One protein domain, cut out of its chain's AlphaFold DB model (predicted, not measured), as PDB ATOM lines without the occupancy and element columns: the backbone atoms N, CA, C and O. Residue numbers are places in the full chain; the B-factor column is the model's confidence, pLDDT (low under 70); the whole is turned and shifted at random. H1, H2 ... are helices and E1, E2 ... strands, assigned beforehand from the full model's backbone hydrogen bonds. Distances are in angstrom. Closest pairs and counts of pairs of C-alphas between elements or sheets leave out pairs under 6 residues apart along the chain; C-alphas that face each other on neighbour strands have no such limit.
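AT A GLANCE: This is residues 42 to 157 of the 159 residues of a protein of Thaumarchaeota archaeon (UniProt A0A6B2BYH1). Helix H3 lies in the middle, with the helical hairpin H1 and H2 on one side of it, where H2 packs on it, and the long helix H4 folds back from its far end, the last residues of H3 and the first part of H4 meeting as a V. A small three-stranded sheet, E3 E5 E4, sits at the end where H2 ends and where H1 and H3 begin, and the two-stranded hairpin E1 and E2 packs on H3 and H4. The printed part has 116 residues with four named helices and five named strands, in the order E1 E2 E3 H1 H2 E4 E5 H3 H4; both sheets are antiparallel and the class is mixed, helices and strands. It is compact, with a radius of gyration of the C-alphas of 13.6 A, and spans 39 by 32 by 25 A.

IN THESE COORDINATES: Find C-alpha 43 at (-43.655, -31.197, -28.591), where E1, residues 43 to 46, begins; E2, residues 49 to 53, follows. Next come E3, residues 77 to 79, and H1, residues 80 to 94, 20.2 A long. H2, residues 98 to 108, measures 15.6 A; then come E4, residues 109 to 111, and E5, residues 118 to 121. At C-alpha 122, (-32.268, -39.052, -31.921), H3 begins and runs 18.2 A to residue 134. H4, residues 140 to 156, is 24.7 A long and ends at C-alpha 156, (-34.567, -27.891, -15.080).

HOW THE PARTS SIT: Look first at the hairpin E1 and E2, where N 44 and O 52 are 2.8 A apart. The closest C-alphas of E2 and H4, Val 51 and Ile 150, are 6.1 A apart. In the other sheet E5 is the inner strand: N 120 and O 78 of E3 are 2.8 A apart, and N 110 of E4 and O 119 are 2.9 A apart. E3, H1 H2 and E4 make a split strand-helix-strand unit, two strands of one sheet with helices between them along the chain and with E5 between them in the sheet, and its crossover is right-handed. H1, H2 and H3 are on this sheet but only graze it. H1 and H2, a helical hairpin, touch at Asn 91 and Leu 98, C-alphas 5.7 A apart, at a shallow tilt of 33 degrees, only just short of steep. H3, with residues 124 to 128 alone, touches H2 at a steep tilt of 48 degrees, opposite ways; the closest C-alphas, Leu 104 and Leu 125, are 6.6 A apart. H3 touches H4 with residues 130 to 134 alone, at a steep tilt of 47 degrees; the closest C-alphas, Tyr 133 and Tyr 140, are 5.2 A apart. H1 and H4 are apart. In H1, H2, H3 and H4 every O i to N i+4 pair is within hydrogen-bond range.

THE WHOLE: The two C-alphas farthest apart, Leu 114 and Lys 137, are 42.0 A from each other. The printed part has no cut, and its one long link, residues 54 to 76, joins E2 to E3. Look for pLDDT under 70 at residues 61 to 62, 70 to 73 and 157.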
ATOM      1  N   GLU A  42     -43.012 -28.024 -31.609       90.62
ATOM      2  CA  GLU A  42     -43.106 -29.446 -31.978       90.62
ATOM      3  C   GLU A  42     -42.867 -30.397 -30.787       90.62
ATOM      4  O   GLU A  42     -41.862 -31.110 -30.717       90.62
ATOM      5  N   PRO A  43     -43.783 -30.384 -29.794       91.06
ATOM      6  CA  PRO A  43     -43.655 -31.197 -28.591       91.06
ATOM      7  C   PRO A  43     -43.772 -32.691 -28.899       91.06
ATOM      8  O   PRO A  43     -44.729 -33.153 -29.517       91.06
ATOM      9  N   ILE A  44     -42.836 -33.463 -28.361       92.31
ATOM     10  CA  ILE A  44     -42.790 -34.916 -28.451       92.31
ATOM     11  C   ILE A  44     -43.546 -35.515 -27.268       92.31
ATOM     12  O   ILE A  44     -43.256 -35.206 -26.108       92.31
ATOM     13  N   TYR A  45     -44.477 -36.423 -27.558       90.44
ATOM     14  CA  TYR A  45     -45.303 -37.079 -26.547       90.44
ATOM     15  C   TYR A  45     -44.928 -38.546 -26.339       90.44
ATOM     16  O   TYR A  45     -44.730 -39.306 -27.290       90.44
ATOM     17  N   PHE A  46     -44.936 -38.970 -25.079       90.69
ATOM     18  CA  PHE A  46     -44.854 -40.366 -24.663       90.69
ATOM     19  C   PHE A  46     -45.893 -40.605 -23.563       90.69
ATOM     20  O   PHE A  46     -45.937 -39.869 -22.580       90.69
ATOM     21  N   ASN A  47     -46.784 -41.582 -23.758       87.69
ATOM     22  CA  ASN A  47     -47.908 -41.877 -22.854       87.69
ATOM     23  C   ASN A  47     -48.746 -40.637 -22.461       87.69
ATOM     24  O   ASN A  47     -49.167 -40.483 -21.319       87.69
ATOM     25  N   GLY A  48     -48.975 -39.731 -23.421       86.25
ATOM     26  CA  GLY A  48     -49.755 -38.503 -23.225       86.25
ATOM     27  C   GLY A  48     -49.014 -37.363 -22.517       86.25
ATOM     28  O   GLY A  48     -49.579 -36.284 -22.367       86.25
ATOM     29  N   GLN A  49     -47.757 -37.561 -22.116       87.81
ATOM     30  CA  GLN A  49     -46.926 -36.543 -21.473       87.81
ATOM     31  C   GLN A  49     -45.891 -35.985 -22.448       87.81
ATOM     32  O   GLN A  49     -45.359 -36.721 -23.281       87.81
ATOM     33  N   ILE A  50     -45.589 -34.690 -22.328       88.88
ATOM     34  CA  ILE A  50     -44.501 -34.062 -23.082       88.88
ATOM     35  C   ILE A  50     -43.173 -34.550 -22.499       88.88
ATOM     36  O   ILE A  50     -42.896 -34.375 -21.311       88.88
ATOM     37  N   VAL A  51     -42.357 -35.165 -23.350       89.81
ATOM     38  CA  VAL A  51     -41.033 -35.696 -22.989       89.81
ATOM     39  C   VAL A  51     -39.883 -34.941 -23.644       89.81
ATOM     40  O   VAL A  51     -38.726 -35.201 -23.325       89.81
ATOM     41  N   GLY A  52     -40.193 -34.010 -24.544       88.56
ATOM     42  CA  GLY A  52     -39.218 -33.177 -25.232       88.56
ATOM     43  C   GLY A  52     -39.811 -32.430 -26.404       88.56
ATOM     44  O   GLY A  52     -41.029 -32.373 -26.561       88.56
ATOM     45  N   TYR A  53     -38.926 -31.874 -27.218       89.38
ATOM     46  CA  TYR A  53     -39.262 -31.104 -28.409       89.38
ATOM     47  C   TYR A  53     -38.413 -31.589 -29.578       89.38
ATOM     48  O   TYR A  53     -37.283 -32.041 -29.383       89.38
ATOM     49  N   GLU A  54     -38.954 -31.510 -30.788       89.75
ATOM     50  CA  GLU A  54     -38.301 -32.035 -31.989       89.75
ATOM     51  C   GLU A  54     -36.920 -31.422 -32.234       89.75
ATOM     52  O   GLU A  54     -35.998 -32.132 -32.622       89.75
ATOM     53  N   TYR A  55     -36.750 -30.139 -31.919       87.25
ATOM     54  CA  TYR A  55     -35.531 -29.382 -32.210       87.25
ATOM     55  C   TYR A  55     -34.577 -29.225 -31.024       87.25
ATOM     56  O   TYR A  55     -33.547 -28.569 -31.161       87.25
ATOM     57  N   ILE A  56     -34.912 -29.790 -29.859       86.88
ATOM     58  CA  ILE A  56     -34.105 -29.657 -28.643       86.88
ATOM     59  C   ILE A  56     -33.652 -31.039 -28.201       86.88
ATOM     60  O   ILE A  56     -34.462 -31.886 -27.831       86.88
ATOM     61  N   TYR A  57     -32.346 -31.268 -28.234       88.12
ATOM     62  CA  TYR A  57     -31.739 -32.539 -27.888       88.12
ATOM     63  C   TYR A  57     -32.058 -32.948 -26.449       88.12
ATOM     64  O   TYR A  57     -31.746 -32.244 -25.489       88.12
ATOM     65  N   ILE A  58     -32.669 -34.126 -26.297       86.31
ATOM     66  CA  ILE A  58     -32.971 -34.711 -24.994       86.31
ATOM     67  C   ILE A  58     -31.749 -35.513 -24.560       86.31
ATOM     68  O   ILE A  58     -31.564 -36.675 -24.936       86.31
ATOM     69  N   ASN A  59     -30.913 -34.893 -23.730       84.69
ATOM     70  CA  ASN A  59     -29.694 -35.513 -23.236       84.69
ATOM     71  C   ASN A  59     -29.979 -36.580 -22.163       84.69
ATOM     72  O   ASN A  59     -29.878 -36.350 -20.947       84.69
ATOM     73  N   ILE A  60     -30.315 -37.784 -22.630       81.94
ATOM     74  CA  ILE A  60     -30.499 -38.944 -21.761       81.94
ATOM     75  C   ILE A  60     -29.139 -39.477 -21.273       81.94
ATOM     76  O   ILE A  60     -29.106 -40.020 -20.176       81.94
ATOM     77  N   SER A  61     -28.035 -39.294 -22.028       68.88
ATOM     78  CA  SER A  61     -26.648 -39.763 -21.761       68.88
ATOM     79  C   SER A  61     -26.547 -40.931 -20.769       68.88
ATOM     80  O   SER A  61     -25.910 -40.890 -19.709       68.88
ATOM     81  N   LYS A  62     -27.237 -42.019 -21.108       69.88
ATOM     82  CA  LYS A  62     -27.143 -43.308 -20.431       69.88
ATOM     83  C   LYS A  62     -26.868 -44.366 -21.480       69.88
ATOM     84  O   LYS A  62     -27.363 -44.300 -22.603       69.88
ATOM     85  N   ARG A  63     -26.104 -45.382 -21.077       80.56
ATOM     86  CA  ARG A  63     -25.975 -46.628 -21.835       80.56
ATOM     87  C   ARG A  63     -27.383 -47.119 -22.194       80.56
ATOM     88  O   ARG A  63     -28.243 -47.130 -21.319       80.56
ATOM     89  N   GLY A  64     -27.608 -47.487 -23.454       89.31
ATOM     90  CA  GLY A  64     -28.925 -47.922 -23.933       89.31
ATOM     91  C   GLY A  64     -29.749 -46.870 -24.674       89.31
ATOM     92  O   GLY A  64     -30.896 -47.162 -24.987       89.31
ATOM     93  N   PHE A  65     -29.201 -45.693 -24.977       94.00
ATOM     94  CA  PHE A  65     -29.883 -44.660 -25.764       94.00
ATOM     95  C   PHE A  65     -28.991 -44.130 -26.886       94.00
ATOM     96  O   PHE A  65     -27.764 -44.192 -26.788       94.00
ATOM     97  N   PHE A  66     -29.620 -43.612 -27.940       93.81
ATOM     98  CA  PHE A  66     -28.952 -42.845 -28.984       93.81
ATOM     99  C   PHE A  66     -28.535 -41.475 -28.449       93.81
ATOM    100  O   PHE A  66     -29.192 -40.892 -27.579       93.81
ATOM    101  N   ASN A  67     -27.439 -40.962 -28.987       90.81
ATOM    102  CA  ASN A  67     -26.797 -39.730 -28.567       90.81
ATOM    103  C   ASN A  67     -26.598 -38.813 -29.778       90.81
ATOM    104  O   ASN A  67     -26.378 -39.303 -30.887       90.81
ATOM    105  N   SER A  68     -26.663 -37.500 -29.570       88.00
ATOM    106  CA  SER A  68     -26.270 -36.564 -30.625       88.00
ATOM    107  C   SER A  68     -24.745 -36.546 -30.766       88.00
ATOM    108  O   SER A  68     -24.024 -36.728 -29.781       88.00
ATOM    109  N   THR A  69     -24.253 -36.373 -31.991       77.50
ATOM    110  CA  THR A  69     -22.819 -36.262 -32.302       77.50
ATOM    111  C   THR A  69     -22.346 -34.810 -32.364       77.50
ATOM    112  O   THR A  69     -21.140 -34.557 -32.328       77.50
ATOM    113  N   GLU A  70     -23.264 -33.838 -32.392       66.31
ATOM    114  CA  GLU A  70     -22.923 -32.418 -32.462       66.31
ATOM    115  C   GLU A  70     -22.708 -31.822 -31.062       66.31
ATOM    116  O   GLU A  70     -23.595 -31.834 -30.213       66.31
ATOM    117  N   SER A  71     -21.514 -31.268 -30.811       54.69
ATOM    118  CA  SER A  71     -21.174 -30.628 -29.527       54.69
ATOM    119  C   SER A  71     -21.626 -29.168 -29.418       54.69
ATOM    120  O   SER A  71     -21.604 -28.603 -28.327       54.69
ATOM    121  N   TYR A  72     -21.987 -28.544 -30.544       46.53
ATOM    122  CA  TYR A  72     -22.120 -27.087 -30.655       46.53
ATOM    123  C   TYR A  72     -23.560 -26.579 -30.653       46.53
ATOM    124  O   TYR A  72     -23.795 -25.397 -30.416       46.53
ATOM    125  N   TYR A  73     -24.524 -27.466 -30.874       51.91
ATOM    126  CA  TYR A  73     -25.939 -27.146 -30.838       51.91
ATOM    127  C   TYR A  73     -26.648 -28.276 -30.117       51.91
ATOM    128  O   TYR A  73     -26.284 -29.438 -30.266       51.91
ATOM    129  N   LEU A  74     -27.689 -27.940 -29.361       70.69
ATOM    130  CA  LEU A  74     -28.666 -28.873 -28.797       70.69
ATOM    131  C   LEU A  74     -29.455 -29.589 -29.920       70.69
ATOM    132  O   LEU A  74     -30.656 -29.785 -29.794       70.69
ATOM    133  N   SER A  75     -28.820 -29.919 -31.047       86.44
ATOM    134  CA  SER A  75     -29.424 -30.545 -32.211       86.44
ATOM    135  C   SER A  75     -29.583 -32.036 -31.937       86.44
ATOM    136  O   SER A  75     -28.590 -32.723 -31.680       86.44
ATOM    137  N   PRO A  76     -30.806 -32.580 -31.990       90.44
ATOM    138  CA  PRO A  76     -31.015 -34.016 -31.910       90.44
ATOM    139  C   PRO A  76     -30.781 -34.725 -33.248       90.44
ATOM    140  O   PRO A  76     -31.005 -35.933 -33.320       90.44
ATOM    141  N   ILE A  77     -30.391 -34.011 -34.304       92.31
ATOM    142  CA  ILE A  77     -30.302 -34.549 -35.660       92.31
ATOM    143  C   ILE A  77     -28.898 -35.100 -35.900       92.31
ATOM    144  O   ILE A  77     -27.911 -34.394 -35.725       92.31
ATOM    145  N   ILE A  78     -28.828 -36.356 -36.338       92.81
ATOM    146  CA  ILE A  78     -27.599 -37.019 -36.783       92.81
ATOM    147  C   ILE A  78     -27.822 -37.629 -38.165       92.81
ATOM    148  O   ILE A  78     -28.957 -37.782 -38.625       92.81
ATOM    149  N   THR A  79     -26.748 -38.003 -38.848       94.56
ATOM    150  CA  THR A  79     -26.857 -38.773 -40.088       94.56
ATOM    151  C   THR A  79     -27.337 -40.197 -39.812       94.56
ATOM    152  O   THR A  79     -27.079 -40.781 -38.756       94.56
ATOM    153  N   GLU A  80     -28.002 -40.800 -40.795       96.12
ATOM    154  CA  GLU A  80     -28.419 -42.204 -40.712       96.12
ATOM    155  C   GLU A  80     -27.233 -43.149 -40.445       96.12
ATOM    156  O   GLU A  80     -27.354 -44.090 -39.662       96.12
ATOM    157  N   ASN A  81     -26.065 -42.874 -41.037       95.25
ATOM    158  CA  ASN A  81     -24.858 -43.676 -40.825       95.25
ATOM    159  C   ASN A  81     -24.373 -43.612 -39.371       95.25
ATOM    160  O   ASN A  81     -24.099 -44.655 -38.782       95.25
ATOM    161  N   GLU A  82     -24.337 -42.422 -38.764       95.31
ATOM    162  CA  GLU A  82     -23.995 -42.271 -37.342       95.31
ATOM    163  C   GLU A  82     -24.991 -43.025 -36.452       95.31
ATOM    164  O   GLU A  82     -24.598 -43.693 -35.493       95.31
ATOM    165  N   ALA A  83     -26.284 -42.987 -36.783       96.38
ATOM    166  CA  ALA A  83     -27.291 -43.751 -36.054       96.38
ATOM    167  C   ALA A  83     -27.060 -45.267 -36.183       96.38
ATOM    168  O   ALA A  83     -27.178 -45.998 -35.198       96.38
ATOM    169  N   LEU A  84     -26.690 -45.756 -37.370       97.44
ATOM    170  CA  LEU A  84     -26.373 -47.169 -37.599       97.44
ATOM    171  C   LEU A  84     -25.117 -47.615 -36.831       97.44
ATOM    172  O   LEU A  84     -25.105 -48.713 -36.270       97.44
ATOM    173  N   GLU A  85     -24.089 -46.773 -36.738       96.31
ATOM    174  CA  GLU A  85     -22.894 -47.034 -35.921       96.31
ATOM    175  C   GLU A  85     -23.231 -47.106 -34.425       96.31
ATOM    176  O   GLU A  85     -22.825 -48.037 -33.714       96.31
ATOM    177  N   GLN A  86     -24.056 -46.174 -33.941       95.44
ATOM    178  CA  GLN A  86     -24.568 -46.227 -32.574       95.44
ATOM    179  C   GLN A  86     -25.431 -47.470 -32.339       95.44
ATOM    180  O   GLN A  86     -25.331 -48.086 -31.278       95.44
ATOM    181  N   ALA A  87     -26.220 -47.912 -33.323       97.00
ATOM    182  CA  ALA A  87     -27.010 -49.134 -33.212       97.00
ATOM    183  C   ALA A  87     -26.141 -50.388 -33.036       97.00
ATOM    184  O   ALA A  87     -26.480 -51.257 -32.229       97.00
ATOM    185  N   LEU A  88     -25.000 -50.478 -33.728       97.12
ATOM    186  CA  LEU A  88     -24.028 -51.557 -33.508       97.12
ATOM    187  C   LEU A  88     -23.483 -51.525 -32.076       97.12
ATOM    188  O   LEU A  88     -23.437 -52.554 -31.399       97.12
ATOM    189  N   THR A  89     -23.154 -50.333 -31.577       94.31
ATOM    190  CA  THR A  89     -22.677 -50.140 -30.201       94.31
ATOM    191  C   THR A  89     -23.743 -50.515 -29.169       94.31
ATOM    192  O   THR A  89     -23.448 -51.178 -28.172       94.31
ATOM    193  N   LEU A  90     -25.004 -50.143 -29.390       94.94
ATOM    194  CA  LEU A  90     -26.129 -50.485 -28.518       94.94
ATOM    195  C   LEU A  90     -26.432 -51.989 -28.532       94.94
ATOM    196  O   LEU A  90     -26.688 -52.577 -27.477       94.94
ATOM    197  N   ASN A  91     -26.346 -52.635 -29.695       96.50
ATOM    198  CA  ASN A  91     -26.467 -54.086 -29.808       96.50
ATOM    199  C   ASN A  91     -25.369 -54.795 -29.001       96.50
ATOM    200  O   ASN A  91     -25.689 -55.635 -28.162       96.50
ATOM    201  N   ALA A  92     -24.106 -54.407 -29.181       94.88
ATOM    202  CA  ALA A  92     -22.981 -55.024 -28.483       94.88
ATOM    203  C   ALA A  92     -22.995 -54.755 -26.968       94.88
ATOM    204  O   ALA A  92     -22.676 -55.632 -26.168       94.88
ATOM    205  N   SER A  93     -23.368 -53.541 -26.555       90.62
ATOM    206  CA  SER A  93     -23.245 -53.111 -25.159       90.62
ATOM    207  C   SER A  93     -24.476 -53.409 -24.302       90.62
ATOM    208  O   SER A  93     -24.319 -53.634 -23.103       90.62
ATOM    209  N   VAL A  94     -25.684 -53.389 -24.867       92.38
ATOM    210  CA  VAL A  94     -26.947 -53.584 -24.130       92.38
ATOM    211  C   VAL A  94     -27.659 -54.872 -24.548       92.38
ATOM    212  O   VAL A  94     -28.482 -55.403 -23.801       92.38
ATOM    213  N   GLY A  95     -27.306 -55.437 -25.704       93.56
ATOM    214  CA  GLY A  95     -27.948 -56.636 -26.234       93.56
ATOM    215  C   GLY A  95     -29.289 -56.353 -26.906       93.56
ATOM    216  O   GLY A  95     -30.134 -57.246 -26.965       93.56
ATOM    217  N   LEU A  96     -29.510 -55.120 -27.379       94.94
ATOM    218  CA  LEU A  96     -30.699 -54.767 -28.157       94.94
ATOM    219  C   LEU A  96     -30.672 -55.456 -29.520       94.94
ATOM    220  O   LEU A  96     -29.624 -55.428 -30.163       94.94
ATOM    221  N   PRO A  97     -31.780 -56.037 -30.009       96.06
ATOM    222  CA  PRO A  97     -31.792 -56.664 -31.326       96.06
ATOM    223  C   PRO A  97     -31.426 -55.661 -32.427       96.06
ATOM    224  O   PRO A  97     -32.102 -54.646 -32.602       96.06
ATOM    225  N   LEU A  98     -30.376 -55.953 -33.200       97.00
ATOM    226  CA  LEU A  98     -29.928 -55.063 -34.278       97.00
ATOM    227  C   LEU A  98     -31.004 -54.878 -35.359       97.00
ATOM    228  O   LEU A  98     -31.114 -53.806 -35.946       97.00
ATOM    229  N   THR A  99     -31.826 -55.903 -35.596       97.06
ATOM    230  CA  THR A  99     -32.975 -55.843 -36.511       97.06
ATOM    231  C   THR A  99     -33.988 -54.785 -36.085       97.06
ATOM    232  O   THR A  99     -34.427 -53.991 -36.914       97.06
ATOM    233  N   TYR A 100     -34.304 -54.727 -34.789       96.56
ATOM    234  CA  TYR A 100     -35.187 -53.712 -34.225       96.56
ATOM    235  C   TYR A 100     -34.571 -52.314 -34.346       96.56
ATOM    236  O   TYR A 100     -35.235 -51.404 -34.832       96.56
ATOM    237  N   LEU A 101     -33.290 -52.149 -33.992       97.88
ATOM    238  CA  LEU A 101     -32.609 -50.852 -34.080       97.88
ATOM    239  C   LEU A 101     -32.555 -50.310 -35.514       97.88
ATOM    240  O   LEU A 101     -32.825 -49.135 -35.730       97.88
ATOM    241  N   ARG A 102     -32.257 -51.161 -36.501       97.81
ATOM    242  CA  ARG A 102     -32.263 -50.770 -37.919       97.81
ATOM    243  C   ARG A 102     -33.651 -50.362 -38.387       97.81
ATOM    244  O   ARG A 102     -33.793 -49.317 -39.006       97.81
ATOM    245  N   SER A 103     -34.670 -51.160 -38.065       97.56
ATOM    246  CA  SER A 103     -36.053 -50.811 -38.402       97.56
ATOM    247  C   SER A 103     -36.461 -49.486 -37.764       97.56
ATOM    248  O   SER A 103     -37.097 -48.675 -38.425       97.56
ATOM    249  N   LEU A 104     -36.072 -49.254 -36.511       97.38
ATOM    250  CA  LEU A 104     -36.350 -48.009 -35.811       97.38
ATOM    251  C   LEU A 104     -35.690 -46.812 -36.507       97.38
ATOM    252  O   LEU A 104     -36.362 -45.812 -36.725       97.38
ATOM    253  N   ILE A 105     -34.419 -46.933 -36.898       97.94
ATOM    254  CA  ILE A 105     -33.697 -45.882 -37.628       97.94
ATOM    255  C   ILE A 105     -34.392 -45.577 -38.952       97.94
ATOM    256  O   ILE A 105     -34.808 -44.445 -39.158       97.94
ATOM    257  N   TYR A 106     -34.607 -46.582 -39.801       97.06
ATOM    258  CA  TYR A 106     -35.198 -46.364 -41.124       97.06
ATOM    259  C   TYR A 106     -36.626 -45.812 -41.070       97.06
ATOM    260  O   TYR A 106     -37.016 -45.068 -41.962       97.06
ATOM    261  N   ASN A 107     -37.395 -46.131 -40.024       96.56
ATOM    262  CA  ASN A 107     -38.740 -45.582 -39.835       96.56
ATOM    263  C   ASN A 107     -38.741 -44.079 -39.518       96.56
ATOM    264  O   ASN A 107     -39.739 -43.412 -39.779       96.56
ATOM    265  N   TYR A 108     -37.659 -43.564 -38.930       95.38
ATOM    266  CA  TYR A 108     -37.519 -42.156 -38.550       95.38
ATOM    267  C   TYR A 108     -36.489 -41.398 -39.399       95.38
ATOM    268  O   TYR A 108     -36.314 -40.194 -39.212       95.38
ATOM    269  N   SER A 109     -35.818 -42.081 -40.329       95.75
ATOM    270  CA  SER A 109     -34.948 -41.458 -41.320       95.75
ATOM    271  C   SER A 109     -35.764 -40.623 -42.301       95.75
ATOM    272  O   SER A 109     -36.797 -41.057 -42.814       95.75
ATOM    273  N   TYR A 110     -35.252 -39.446 -42.633       94.88
ATOM    274  CA  TYR A 110     -35.777 -38.604 -43.696       94.88
ATOM    275  C   TYR A 110     -34.636 -38.064 -44.552       94.88
ATOM    276  O   TYR A 110     -33.500 -37.903 -44.104       94.88
ATOM    277  N   ARG A 111     -34.944 -37.770 -45.816       94.56
ATOM    278  CA  ARG A 111     -33.983 -37.145 -46.718       94.56
ATOM    279  C   ARG A 111     -34.105 -35.635 -46.616       94.56
ATOM    280  O   ARG A 111     -35.141 -35.078 -46.972       94.56
ATOM    281  N   ASP A 112     -33.045 -34.989 -46.160       92.00
ATOM    282  CA  ASP A 112     -32.987 -33.537 -46.127       92.00
ATOM    283  C   ASP A 112     -32.952 -32.969 -47.551       92.00
ATOM    284  O   ASP A 112     -32.162 -33.400 -48.393       92.00
ATOM    285  N   VAL A 113     -33.827 -32.003 -47.828       91.06
ATOM    286  CA  VAL A 113     -34.019 -31.461 -49.181       91.06
ATOM    287  C   VAL A 113     -32.837 -30.586 -49.600       91.06
ATOM    288  O   VAL A 113     -32.482 -30.562 -50.777       91.06
ATOM    289  N   LEU A 114     -32.208 -29.889 -48.649       89.62
ATOM    290  CA  LEU A 114     -31.133 -28.936 -48.929       89.62
ATOM    291  C   LEU A 114     -29.788 -29.634 -49.146       89.62
ATOM    292  O   LEU A 114     -29.048 -29.296 -50.067       89.62
ATOM    293  N   THR A 115     -29.467 -30.612 -48.304       89.44
ATOM    294  CA  THR A 115     -28.180 -31.318 -48.326       89.44
ATOM    295  C   THR A 115     -28.244 -32.659 -49.053       89.44
ATOM    296  O   THR A 115     -27.202 -33.238 -49.365       89.44
ATOM    297  N   GLY A 116     -29.444 -33.189 -49.308       90.62
ATOM    298  CA  GLY A 116     -29.663 -34.505 -49.911       90.62
ATOM    299  C   GLY A 116     -29.285 -35.685 -49.011       90.62
ATOM    300  O   GLY A 116     -29.397 -36.832 -49.461       90.62
ATOM    301  N   ARG A 117     -28.830 -35.419 -47.777       91.44
ATOM    302  CA  ARG A 117     -28.366 -36.410 -46.797       91.44
ATOM    303  C   ARG A 117     -29.549 -37.117 -46.139       91.44
ATOM    304  O   ARG A 117     -30.601 -36.513 -45.946       91.44
ATOM    305  N   SER A 118     -29.361 -38.389 -45.780       95.56
ATOM    306  CA  SER A 118     -30.303 -39.099 -44.907       95.56
ATOM    307  C   SER A 118     -29.994 -38.740 -43.458       95.56
ATOM    308  O   SER A 118     -28.875 -38.971 -42.984       95.56
ATOM    309  N   LEU A 119     -30.965 -38.130 -42.791       94.94
ATOM    310  CA  LEU A 119     -30.879 -37.641 -41.422       94.94
ATOM    311  C   LEU A 119     -31.921 -38.340 -40.558       94.94
ATOM    312  O   LEU A 119     -32.940 -38.821 -41.050       94.94
ATOM    313  N   VAL A 120     -31.670 -38.381 -39.257       95.56
ATOM    314  CA  VAL A 120     -32.581 -38.970 -38.283       95.56
ATOM    315  C   VAL A 120     -32.515 -38.212 -36.966       95.56
ATOM    316  O   VAL A 120     -31.456 -37.754 -36.533       95.56
ATOM    317  N   ASN A 121     -33.669 -38.078 -36.316       94.31
ATOM    318  CA  ASN A 121     -33.790 -37.388 -35.042       94.31
ATOM    319  C   ASN A 121     -33.645 -38.377 -33.872       94.31
ATOM    320  O   ASN A 121     -34.488 -39.254 -33.655       94.31
ATOM    321  N   THR A 122     -32.585 -38.213 -33.086       93.81
ATOM    322  CA  THR A 122     -32.268 -39.052 -31.921       93.81
ATOM    323  C   THR A 122     -33.342 -39.017 -30.836       93.81
ATOM    324  O   THR A 122     -33.526 -40.025 -30.153       93.81
ATOM    325  N   ASN A 123     -34.105 -37.926 -30.695       93.56
ATOM    326  CA  ASN A 123     -35.212 -37.864 -29.740       93.56
ATOM    327  C   ASN A 123     -36.302 -38.876 -30.110       93.56
ATOM    328  O   ASN A 123     -36.757 -39.629 -29.248       93.56
ATOM    329  N   PHE A 124     -36.679 -38.957 -31.390       95.12
ATOM    330  CA  PHE A 124     -37.668 -39.936 -31.852       95.12
ATOM    331  C   PHE A 124     -37.161 -41.370 -31.732       95.12
ATOM    332  O   PHE A 124     -37.908 -42.241 -31.278       95.12
ATOM    333  N   LEU A 125     -35.881 -41.610 -32.036       95.88
ATOM    334  CA  LEU A 125     -35.265 -42.916 -31.792       95.88
ATOM    335  C   LEU A 125     -35.351 -43.296 -30.310       95.88
ATOM    336  O   LEU A 125     -35.793 -44.392 -29.974       95.88
ATOM    337  N   ASN A 126     -35.005 -42.382 -29.406       95.00
ATOM    338  CA  ASN A 126     -35.036 -42.635 -27.968       95.00
ATOM    339  C   ASN A 126     -36.457 -42.847 -27.428       95.00
ATOM    340  O   ASN A 126     -36.658 -43.707 -26.575       95.00
ATOM    341  N   VAL A 127     -37.459 -42.148 -27.958       94.69
ATOM    342  CA  VAL A 127     -38.874 -42.411 -27.647       94.69
ATOM    343  C   VAL A 127     -39.299 -43.793 -28.134       94.69
ATOM    344  O   VAL A 127     -39.991 -44.513 -27.413       94.69
ATOM    345  N   GLY A 128     -38.861 -44.202 -29.326       95.31
ATOM    346  CA  GLY A 128     -39.067 -45.560 -29.822       95.31
ATOM    347  C   GLY A 128     -38.441 -46.612 -28.905       95.31
ATOM    348  O   GLY A 128     -39.110 -47.581 -28.542       95.31
ATOM    349  N   LEU A 129     -37.205 -46.377 -28.448       95.56
ATOM    350  CA  LEU A 129     -36.533 -47.230 -27.466       95.56
ATOM    351  C   LEU A 129     -37.305 -47.306 -26.146       95.56
ATOM    352  O   LEU A 129     -37.471 -48.401 -25.619       95.56
ATOM    353  N   LEU A 130     -37.823 -46.188 -25.627       94.94
ATOM    354  CA  LEU A 130     -38.630 -46.180 -24.403       94.94
ATOM    355  C   LEU A 130     -39.892 -47.035 -24.544       94.94
ATOM    356  O   LEU A 130     -40.163 -47.838 -23.654       94.94
ATOM    357  N   LYS A 131     -40.605 -46.934 -25.678       94.94
ATOM    358  CA  LYS A 131     -41.776 -47.788 -25.970       94.94
ATOM    359  C   LYS A 131     -41.391 -49.264 -25.976       94.94
ATOM    360  O   LYS A 131     -42.103 -50.107 -25.443       94.94
ATOM    361  N   PHE A 132     -40.246 -49.594 -26.565       94.88
ATOM    362  CA  PHE A 132     -39.749 -50.964 -26.560       94.88
ATOM    363  C   PHE A 132     -39.372 -51.427 -25.147       94.88
ATOM    364  O   PHE A 132     -39.783 -52.509 -24.733       94.88
ATOM    365  N   TYR A 133     -38.653 -50.618 -24.371       95.50
ATOM    366  CA  TYR A 133     -38.215 -50.970 -23.017       95.50
ATOM    367  C   TYR A 133     -39.368 -51.147 -22.032       95.50
ATOM    368  O   TYR A 133     -39.296 -52.040 -21.188       95.50
ATOM    369  N   GLU A 134     -40.434 -50.357 -22.164       95.00
ATOM    370  CA  GLU A 134     -41.645 -50.453 -21.340       95.00
ATOM    371  C   GLU A 134     -42.262 -51.861 -21.372       95.00
ATOM    372  O   GLU A 134     -42.715 -52.372 -20.350       95.00
ATOM    373  N   HIS A 135     -42.205 -52.536 -22.525       93.44
ATOM    374  CA  HIS A 135     -42.816 -53.853 -22.726       93.44
ATOM    375  C   HIS A 135     -41.848 -55.036 -22.585       93.44
ATOM    376  O   HIS A 135     -42.262 -56.189 -22.714       93.44
ATOM    377  N   HIS A 136     -40.564 -54.792 -22.306       93.00
ATOM    378  CA  HIS A 136     -39.551 -55.847 -22.253       93.00
ATOM    379  C   HIS A 136     -38.868 -55.905 -20.888       93.00
ATOM    380  O   HIS A 136     -37.989 -55.103 -20.579       93.00
ATOM    381  N   LYS A 137     -39.181 -56.948 -20.102       93.25
ATOM    382  CA  LYS A 137     -38.642 -57.158 -18.741       93.25
ATOM    383  C   LYS A 137     -37.114 -57.041 -18.661       93.25
ATOM    384  O   LYS A 137     -36.595 -56.487 -17.700       93.25
ATOM    385  N   ARG A 138     -36.394 -57.526 -19.681       93.69
ATOM    386  CA  ARG A 138     -34.925 -57.447 -19.765       93.69
ATOM    387  C   ARG A 138     -34.401 -56.006 -19.810       93.69
ATOM    388  O   ARG A 138     -33.309 -55.752 -19.318       93.69
ATOM    389  N   PHE A 139     -35.149 -55.089 -20.417       94.31
ATOM    390  CA  PHE A 139     -34.712 -53.716 -20.671       94.31
ATOM    391  C   PHE A 139     -35.428 -52.682 -19.796       94.31
ATOM    392  O   PHE A 139     -35.146 -51.491 -19.904       94.31
ATOM    393  N   TYR A 140     -36.307 -53.122 -18.895       94.12
ATOM    394  CA  TYR A 140     -37.133 -52.243 -18.069       94.12
ATOM    395  C   TYR A 140     -36.318 -51.270 -17.199       94.12
ATOM    396  O   TYR A 140     -36.732 -50.142 -16.955       94.12
ATOM    397  N   GLU A 141     -35.109 -51.649 -16.780       93.75
ATOM    398  CA  GLU A 141     -34.211 -50.734 -16.064       93.75
ATOM    399  C   GLU A 141     -33.832 -49.502 -16.910       93.75
ATOM    400  O   GLU A 141     -33.760 -48.387 -16.388       93.75
ATOM    401  N   TYR A 142     -33.632 -49.679 -18.221       93.69
ATOM    402  CA  TYR A 142     -33.347 -48.576 -19.141       93.69
ATOM    403  C   TYR A 142     -34.565 -47.673 -19.317       93.69
ATOM    404  O   TYR A 142     -34.399 -46.456 -19.347       93.69
ATOM    405  N   TYR A 143     -35.776 -48.241 -19.347       94.50
ATOM    406  CA  TYR A 143     -37.019 -47.466 -19.317       94.50
ATOM    407  C   TYR A 143     -37.081 -46.562 -18.081       94.50
ATOM    408  O   TYR A 143     -37.199 -45.345 -18.217       94.50
ATOM    409  N   VAL A 144     -36.917 -47.132 -16.880       93.44
ATOM    410  CA  VAL A 144     -36.984 -46.374 -15.618       93.44
ATOM    411  C   VAL A 144     -35.944 -45.255 -15.594       93.44
ATOM    412  O   VAL A 144     -36.277 -44.109 -15.297       93.44
ATOM    413  N   LYS A 145     -34.691 -45.559 -15.954       92.31
ATOM    414  CA  LYS A 145     -33.607 -44.565 -15.991       92.31
ATOM    415  C   LYS A 145     -33.854 -43.465 -17.026       92.31
ATOM    416  O   LYS A 145     -33.580 -42.300 -16.742       92.31
ATOM    417  N   GLY A 146     -34.370 -43.821 -18.202       91.88
ATOM    418  CA  GLY A 146     -34.715 -42.868 -19.256       91.88
ATOM    419  C   GLY A 146     -35.829 -41.918 -18.823       91.88
ATOM    420  O   GLY A 146     -35.658 -40.703 -18.896       91.88
ATOM    421  N   MET A 147     -36.920 -42.456 -18.269       92.56
ATOM    422  CA  MET A 147     -38.042 -41.652 -17.773       92.56
ATOM    423  C   MET A 147     -37.646 -40.752 -16.598       92.56
ATOM    424  O   MET A 147     -38.030 -39.587 -16.573       92.56
ATOM    425  N   GLN A 148     -36.823 -41.239 -15.661       91.38
ATOM    426  CA  GLN A 148     -36.279 -40.410 -14.576       91.38
ATOM    427  C   GLN A 148     -35.456 -39.233 -15.109       91.38
ATOM    428  O   GLN A 148     -35.561 -38.117 -14.599       91.38
ATOM    429  N   ARG A 149     -34.640 -39.466 -16.143       88.56
ATOM    430  CA  ARG A 149     -33.825 -38.412 -16.748       88.56
ATOM    431  C   ARG A 149     -34.681 -37.389 -17.491       88.56
ATOM    432  O   ARG A 149     -34.457 -36.200 -17.308       88.56
ATOM    433  N   ILE A 150     -35.668 -37.835 -18.265       89.12
ATOM    434  CA  ILE A 150     -36.629 -36.950 -18.940       89.12
ATOM    435  C   ILE A 150     -37.385 -36.098 -17.921       89.12
ATOM    436  O   ILE A 150     -37.486 -34.886 -18.083       89.12
ATOM    437  N   TYR A 151     -37.859 -36.713 -16.837       87.75
ATOM    438  CA  TYR A 151     -38.541 -35.997 -15.765       87.75
ATOM    439  C   TYR A 151     -37.658 -34.905 -15.150       87.75
ATOM    440  O   TYR A 151     -38.112 -33.780 -14.966       87.75
ATOM    441  N   TYR A 152     -36.385 -35.211 -14.888       86.25
ATOM    442  CA  TYR A 152     -35.420 -34.223 -14.404       86.25
ATOM    443  C   TYR A 152     -35.222 -33.068 -15.401       86.25
ATOM    444  O   TYR A 152     -35.303 -31.908 -15.007       86.25
ATOM    445  N   LEU A 153     -35.026 -33.371 -16.690       83.00
ATOM    446  CA  LEU A 153     -34.839 -32.355 -17.738       83.00
ATOM    447  C   LEU A 153     -36.069 -31.448 -17.894       83.00
ATOM    448  O   LEU A 153     -35.926 -30.240 -18.056       83.00
ATOM    449  N   ASN A 154     -37.276 -32.003 -17.761       81.75
ATOM    450  CA  ASN A 154     -38.519 -31.231 -17.758       81.75
ATOM    451  C   ASN A 154     -38.580 -30.203 -16.615       81.75
ATOM    452  O   ASN A 154     -39.192 -29.151 -16.777       81.75
ATOM    453  N   GLN A 155     -37.959 -30.486 -15.464       81.50
ATOM    454  CA  GLN A 155     -37.944 -29.570 -14.317       81.50
ATOM    455  C   GLN A 155     -36.871 -28.485 -14.424       81.50
ATOM    456  O   GLN A 155     -37.084 -27.367 -13.964       81.50
ATOM    457  N   THR A 156     -35.714 -28.811 -15.001       77.69
ATOM    458  CA  THR A 156     -34.567 -27.891 -15.080       77.69
ATOM    459  C   THR A 156     -34.531 -27.067 -16.365       77.69
ATOM    460  O   THR A 156     -33.657 -26.216 -16.521       77.69
ATOM    461  N   GLY A 157     -35.465 -27.320 -17.286       65.69
ATOM    462  CA  GLY A 157     -35.344 -26.930 -18.686       65.69
ATOM    463  C   GLY A 157     -34.439 -27.915 -19.428       65.69
ATOM    464  O   GLY A 157     -33.462 -28.416 -18.863       65.69
TER     465      GLY A 157